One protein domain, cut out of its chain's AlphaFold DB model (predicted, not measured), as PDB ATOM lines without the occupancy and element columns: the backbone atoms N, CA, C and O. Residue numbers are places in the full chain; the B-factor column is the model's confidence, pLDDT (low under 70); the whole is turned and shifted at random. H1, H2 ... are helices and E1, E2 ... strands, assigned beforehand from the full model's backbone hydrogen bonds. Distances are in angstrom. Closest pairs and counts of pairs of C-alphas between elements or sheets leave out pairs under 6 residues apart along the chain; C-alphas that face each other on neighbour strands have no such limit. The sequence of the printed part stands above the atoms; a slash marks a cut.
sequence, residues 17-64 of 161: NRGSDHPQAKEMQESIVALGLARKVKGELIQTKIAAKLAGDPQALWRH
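Overview. This is residues 17 to 64 of the 161 residues of an uncharacterized protein of Williamsia limnetica (UniProt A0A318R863). H1 runs past a small hairpin, E1 and E2, near it with residues 29 to 33; two short helices, H2 and H3, make a corner at one end, and residues 17 to 28 stick out at the other. The printed part has 48 residues, mixed in class, with three named helices and two named strands in the order H1, E1, E2, H2, H3. It is loose, radius of gyration of the C-alphas 12.1 A, spanning 34 by 21 by 16 A.

Arrangement. Start at H1, residues 23 to 34; its closest C-alphas to E1, residues 38 to 41, are Val 33 and Arg 39, 5.3 A. E1 and E2, residues 44 to 47, form an antiparallel hairpin at 143 degrees; N 39 and O 46, 2.8 A, are within hydrogen-bond range. H2, residues 49 to 54, and H3, residues 58 to 64, only just touch, only at the corner, with 3 pairs of C-alphas within 8 A, closest Leu 54 and Leu 61, 5.4 A. Their tilt is steep, 50 degrees, opposite ways. H1 is apart from both. In H1, H2 and H3 every O i to N i+4 pair is within hydrogen-bond range.

Along the chain. Find C-alpha 23 at (-36.516, 2.764, 57.755), where H1 begins its 16.1 A. E1 covers 9.6 A, E2 9.9 A, H2 8.6 A and H3 9.7 A, ending at C-alpha 64, (-48.211, -1.687, 36.308).

Size, cuts and confidence. The farthest C-alphas, Arg 18 and Gln 59, are 34.5 A apart. The printed part has no cut, and its four links are tight. Residues 17 to 21 are under pLDDT 70.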
ATOM      1  N   ASN A  17     -26.499   9.679  58.459       68.88
ATOM      2  CA  ASN A  17     -26.526   9.299  57.037       68.88
ATOM      3  C   ASN A  17     -26.560   7.774  56.805       68.88
ATOM      4  O   ASN A  17     -26.572   7.323  55.660       68.88
ATOM      5  N   ARG A  18     -26.548   6.952  57.865       67.44
ATOM      6  CA  ARG A  18     -26.609   5.489  57.727       67.44
ATOM      7  C   ARG A  18     -28.007   5.065  57.286       67.44
ATOM      8  O   ARG A  18     -28.986   5.343  57.966       67.44
ATOM      9  N   GLY A  19     -28.105   4.318  56.187       64.06
ATOM     10  CA  GLY A  19     -29.390   3.847  55.651       64.06
ATOM     11  C   GLY A  19     -30.204   2.966  56.612       64.06
ATOM     12  O   GLY A  19     -31.424   2.923  56.499       64.06
ATOM     13  N   SER A  20     -29.556   2.308  57.585       67.75
ATOM     14  CA  SER A  20     -30.225   1.582  58.677       67.75
ATOM     15  C   SER A  20     -31.114   2.473  59.538       67.75
ATOM     16  O   SER A  20     -32.112   2.001  60.074       67.75
ATOM     17  N   ASP A  21     -30.756   3.750  59.645       69.56
ATOM     18  CA  ASP A  21     -31.421   4.708  60.518       69.56
ATOM     19  C   ASP A  21     -32.638   5.329  59.800       69.56
ATOM     20  O   ASP A  21     -33.493   5.939  60.435       69.56
ATOM     21  N   HIS A  22     -32.766   5.098  58.484       72.06
ATOM     22  CA  HIS A  22     -33.857   5.573  57.626       72.06
ATOM     23  C   HIS A  22     -34.775   4.416  57.192       72.06
ATOM     24  O   HIS A  22     -34.739   4.003  56.026       72.06
ATOM     25  N   PRO A  23     -35.622   3.871  58.089       70.94
ATOM     26  CA  PRO A  23     -36.516   2.764  57.755       70.94
ATOM     27  C   PRO A  23     -37.450   3.094  56.585       70.94
ATOM     28  O   PRO A  23     -37.681   2.229  55.749       70.94
ATOM     29  N   GLN A  24     -37.882   4.350  56.452       70.06
ATOM     30  CA  GLN A  24     -38.747   4.802  55.362       70.06
ATOM     31  C   GLN A  24     -38.045   4.714  54.003       70.06
ATOM     32  O   GLN A  24     -38.621   4.239  53.026       70.06
ATOM     33  N   ALA A  25     -36.774   5.127  53.942       73.75
ATOM     34  CA  ALA A  25     -35.976   4.993  52.731       73.75
ATOM     35  C   ALA A  25     -35.796   3.510  52.391       73.75
ATOM     36  O   ALA A  25     -36.017   3.112  51.250       73.75
ATOM     37  N   LYS A  26     -35.471   2.670  53.380       76.88
ATOM     38  CA  LYS A  26     -35.338   1.222  53.180       76.88
ATOM     39  C   LYS A  26     -36.631   0.582  52.661       76.88
ATOM     40  O   LYS A  26     -36.578  -0.164  51.687       76.88
ATOM     41  N   GLU A  27     -37.778   0.901  53.251       74.38
ATOM     42  CA  GLU A  27     -39.086   0.385  52.831       74.38
ATOM     43  C   GLU A  27     -39.463   0.847  51.416       74.38
ATOM     44  O   GLU A  27     -39.971   0.050  50.622       74.38
ATOM     45  N   MET A  28     -39.138   2.093  51.053       75.50
ATOM     46  CA  MET A  28     -39.291   2.587  49.684       75.50
ATOM     47  C   MET A  28     -38.438   1.783  48.705       75.50
ATOM     48  O   MET A  28     -38.954   1.283  47.706       75.50
ATOM     49  N   GLN A  29     -37.152   1.599  49.013       80.62
ATOM     50  CA  GLN A  29     -36.226   0.832  48.179       80.62
ATOM     51  C   GLN A  29     -36.673  -0.625  47.999       80.62
ATOM     52  O   GLN A  29     -36.589  -1.179  46.904       80.62
ATOM     53  N   GLU A  30     -37.135  -1.264  49.071       80.62
ATOM     54  CA  GLU A  30     -37.675  -2.621  49.014       80.62
ATOM     55  C   GLU A  30     -38.933  -2.671  48.145       80.62
ATOM     56  O   GLU A  30     -39.045  -3.546  47.290       80.62
ATOM     57  N   SER A  31     -39.827  -1.693  48.275       78.75
ATOM     58  CA  SER A  31     -41.073  -1.636  47.509       78.75
ATOM     59  C   SER A  31     -40.844  -1.419  46.010       78.75
ATOM     60  O   SER A  31     -41.412  -2.159  45.210       78.75
ATOM     61  N   ILE A  32     -39.964  -0.495  45.602       83.31
ATOM     62  CA  ILE A  32     -39.657  -0.265  44.174       83.31
ATOM     63  C   ILE A  32     -38.972  -1.472  43.519       83.31
ATOM     64  O   ILE A  32     -39.203  -1.759  42.341       83.31
ATOM     65  N   VAL A  33     -38.157  -2.214  44.276       88.06
ATOM     66  CA  VAL A  33     -37.547  -3.462  43.796       88.06
ATOM     67  C   VAL A  33     -38.613  -4.526  43.610       88.06
ATOM     68  O   VAL A  33     -38.659  -5.225  42.603       88.06
ATOM     69  N   ALA A  34     -39.509  -4.620  44.577       81.81
ATOM     70  CA  ALA A  34     -40.539  -5.632  44.612       81.81
ATOM     71  C   ALA A  34     -41.675  -5.349  43.592       81.81
ATOM     72  O   ALA A  34     -42.346  -6.275  43.134       81.81
ATOM     73  N   LEU A  35     -41.810  -4.093  43.159       84.06
ATOM     74  CA  LEU A  35     -42.560  -3.641  41.980       84.06
ATOM     75  C   LEU A  35     -41.886  -3.985  40.641       84.06
ATOM     76  O   LEU A  35     -42.492  -3.825  39.581       84.06
ATOM     77  N   GLY A  36     -40.625  -4.421  40.660       89.31
ATOM     78  CA  GLY A  36     -39.826  -4.640  39.457       89.31
ATOM     79  C   GLY A  36     -39.424  -3.347  38.744       89.31
ATOM     80  O   GLY A  36     -39.041  -3.400  37.574       89.31
ATOM     81  N   LEU A  37     -39.508  -2.192  39.414       90.00
ATOM     82  CA  LEU A  37     -39.092  -0.897  38.863       90.00
ATOM     83  C   LEU A  37     -37.592  -0.644  39.071       90.00
ATOM     84  O   LEU A  37     -36.942   0.023  38.266       90.00
ATOM     85  N   ALA A  38     -37.014  -1.241  40.109       91.88
ATOM     86  CA  ALA A  38     -35.576  -1.258  40.337       91.88
ATOM     87  C   ALA A  38     -35.079  -2.682  40.619       91.88
ATOM     88  O   ALA A  38     -35.852  -3.595  40.902       91.88
ATOM     89  N   ARG A  39     -33.764  -2.875  40.568       92.75
ATOM     90  CA  ARG A  39     -33.081  -4.065  41.086       92.75
ATOM     91  C   ARG A  39     -31.883  -3.638  41.923       92.75
ATOM     92  O   ARG A  39     -31.278  -2.608  41.638       92.75
ATOM     93  N   LYS A  40     -31.521  -4.441  42.923       91.50
ATOM     94  CA  LYS A  40     -30.301  -4.219  43.708       91.50
ATOM     95  C   LYS A  40     -29.119  -4.922  43.043       91.50
ATOM     96  O   LYS A  40     -29.187  -6.122  42.798       91.50
ATOM     97  N   VAL A  41     -28.044  -4.188  42.770       92.00
ATOM     98  CA  VAL A  41     -26.777  -4.720  42.246       92.00
ATOM     99  C   VAL A  41     -25.645  -4.119  43.069       92.00
ATOM    100  O   VAL A  41     -25.498  -2.907  43.104       92.00
ATOM    101  N   LYS A  42     -24.867  -4.960  43.765       88.38
ATOM    102  CA  LYS A  42     -23.749  -4.531  44.634       88.38
ATOM    103  C   LYS A  42     -24.112  -3.408  45.630       88.38
ATOM    104  O   LYS A  42     -23.295  -2.548  45.927       88.38
ATOM    105  N   GLY A  43     -25.338  -3.424  46.156       84.62
ATOM    106  CA  GLY A  43     -25.828  -2.409  47.100       84.62
ATOM    107  C   GLY A  43     -26.434  -1.163  46.449       84.62
ATOM    108  O   GLY A  43     -27.055  -0.368  47.148       84.62
ATOM    109  N   GLU A  44     -26.348  -1.026  45.128       86.19
ATOM    110  CA  GLU A  44     -26.939   0.083  44.381       86.19
ATOM    111  C   GLU A  44     -28.300  -0.291  43.797       86.19
ATOM    112  O   GLU A  44     -28.554  -1.445  43.439       86.19
ATOM    113  N   LEU A  45     -29.183   0.701  43.682       89.44
ATOM    114  CA  LEU A  45     -30.462   0.557  43.000       89.44
ATOM    115  C   LEU A  45     -30.325   0.958  41.541       89.44
ATOM    116  O   LEU A  45     -30.090   2.117  41.221       89.44
ATOM    117  N   ILE A  46     -30.535  -0.014  40.662       94.25
ATOM    118  CA  ILE A  46     -30.486   0.179  39.218       94.25
ATOM    119  C   ILE A  46     -31.904   0.105  38.663       94.25
ATOM    120  O   ILE A  46     -32.636  -0.848  38.938       94.25
ATOM    121  N   GLN A  47     -32.276   1.095  37.853       94.25
ATOM    122  CA  GLN A  47     -33.559   1.135  37.155       94.25
ATOM    123  C   GLN A  47     -33.714  -0.076  36.217       94.25
ATOM    124  O   GLN A  47     -32.773  -0.481  35.527       94.25
ATOM    125  N   THR A  48     -34.902  -0.681  36.178       95.44
ATOM    126  CA  THR A  48     -35.194  -1.761  35.224       95.44
ATOM    127  C   THR A  48     -35.607  -1.210  33.859       95.44
ATOM    128  O   THR A  48     -36.050  -0.070  33.733       95.44
ATOM    129  N   LYS A  49     -35.531  -2.045  32.811       94.75
ATOM    130  CA  LYS A  49     -36.039  -1.688  31.472       94.75
ATOM    131  C   LYS A  49     -37.525  -1.308  31.496       94.75
ATOM    132  O   LYS A  49     -37.933  -0.413  30.767       94.75
ATOM    133  N   ILE A  50     -38.317  -1.975  32.342       93.50
ATOM    134  CA  ILE A  50     -39.741  -1.664  32.524       93.50
ATOM    135  C   ILE A  50     -39.894  -0.267  33.120       93.50
ATOM    136  O   ILE A  50     -40.620   0.541  32.556       93.50
ATOM    137  N   ALA A  51     -39.171   0.054  34.195       90.94
ATOM    138  CA  ALA A  51     -39.230   1.396  34.770       90.94
ATOM    139  C   ALA A  51     -38.795   2.480  33.783       90.94
ATOM    140  O   ALA A  51     -39.447   3.513  33.715       90.94
ATOM    141  N   ALA A  52     -37.742   2.246  32.994       93.19
ATOM    142  CA  ALA A  52     -37.315   3.195  31.967       93.19
ATOM    143  C   ALA A  52     -38.404   3.415  30.903       93.19
ATOM    144  O   ALA A  52     -38.683   4.550  30.532       93.19
ATOM    145  N   LYS A  53     -39.067   2.339  30.460       94.44
ATOM    146  CA  LYS A  53     -40.175   2.410  29.497       94.44
ATOM    147  C   LYS A  53     -41.391   3.160  30.056       94.44
ATOM    148  O   LYS A  53     -42.039   3.888  29.317       94.44
ATOM    149  N   LEU A  54     -41.715   2.951  31.332       93.56
ATOM    150  CA  LEU A  54     -42.907   3.515  31.974       93.56
ATOM    151  C   LEU A  54     -42.694   4.927  32.541       93.56
ATOM    152  O   LEU A  54     -43.670   5.579  32.889       93.56
ATOM    153  N   ALA A  55     -41.453   5.415  32.635       87.44
ATOM    154  CA  ALA A  55     -41.135   6.688  33.289       87.44
ATOM    155  C   ALA A  55     -41.865   7.902  32.684       87.44
ATOM    156  O   ALA A  55     -42.171   8.845  33.405       87.44
ATOM    157  N   GLY A  56     -42.149   7.871  31.377       89.81
ATOM    158  CA  GLY A  56     -42.880   8.928  30.671       89.81
ATOM    159  C   GLY A  56     -44.392   8.706  30.560       89.81
ATOM    160  O   GLY A  56     -45.073   9.543  29.979       89.81
ATOM    161  N   ASP A  57     -44.920   7.595  31.082       91.38
ATOM    162  CA  ASP A  57     -46.342   7.247  31.004       91.38
ATOM    163  C   ASP A  57     -46.896   6.964  32.413       91.38
ATOM    164  O   ASP A  57     -46.894   5.816  32.878       91.38
ATOM    165  N   PRO A  58     -47.393   8.005  33.111       85.44
ATOM    166  CA  PRO A  58     -47.954   7.864  34.450       85.44
ATOM    167  C   PRO A  58     -49.121   6.872  34.523       85.44
ATOM    168  O   PRO A  58     -49.273   6.181  35.530       85.44
ATOM    169  N   GLN A  59     -49.929   6.747  33.464       88.56
ATOM    170  CA  GLN A  59     -51.072   5.830  33.453       88.56
ATOM    171  C   GLN A  59     -50.626   4.374  33.315       88.56
ATOM    172  O   GLN A  59     -51.200   3.482  33.946       88.56
ATOM    173  N   ALA A  60     -49.623   4.102  32.479       89.25
ATOM    174  CA  ALA A  60     -49.055   2.764  32.370       89.25
ATOM    175  C   ALA A  60     -48.255   2.390  33.623       89.25
ATOM    176  O   ALA A  60     -48.321   1.238  34.056       89.25
ATOM    177  N   LEU A  61     -47.569   3.350  34.253       87.69
ATOM    178  CA  LEU A  61     -46.939   3.146  35.555       87.69
ATOM    179  C   LEU A  61     -47.980   2.798  36.626       87.69
ATOM    180  O   LEU A  61     -47.803   1.816  37.344       87.69
ATOM    181  N   TRP A  62     -49.093   3.532  36.680       86.25
ATOM    182  CA  TRP A  62     -50.204   3.256  37.592       86.25
ATOM    183  C   TRP A  62     -50.768   1.844  37.416       86.25
ATOM    184  O   TRP A  62     -50.860   1.088  38.381       86.25
ATOM    185  N   ARG A  63     -51.081   1.452  36.174       88.50
ATOM    186  CA  ARG A  63     -51.577   0.103  35.851       88.50
ATOM    187  C   ARG A  63     -50.567  -0.984  36.212       88.50
ATOM    188  O   ARG A  63     -50.944  -2.005  36.784       88.50
ATOM    189  N   HIS A  64     -49.282  -0.761  35.928       88.94
ATOM    190  CA  HIS A  64     -48.211  -1.687  36.308       88.94
ATOM    191  C   HIS A  64     -48.155  -1.875  37.824       88.94
ATOM    192  O   HIS A  64     -48.108  -3.006  38.300       88.94
TER     193      HIS A  64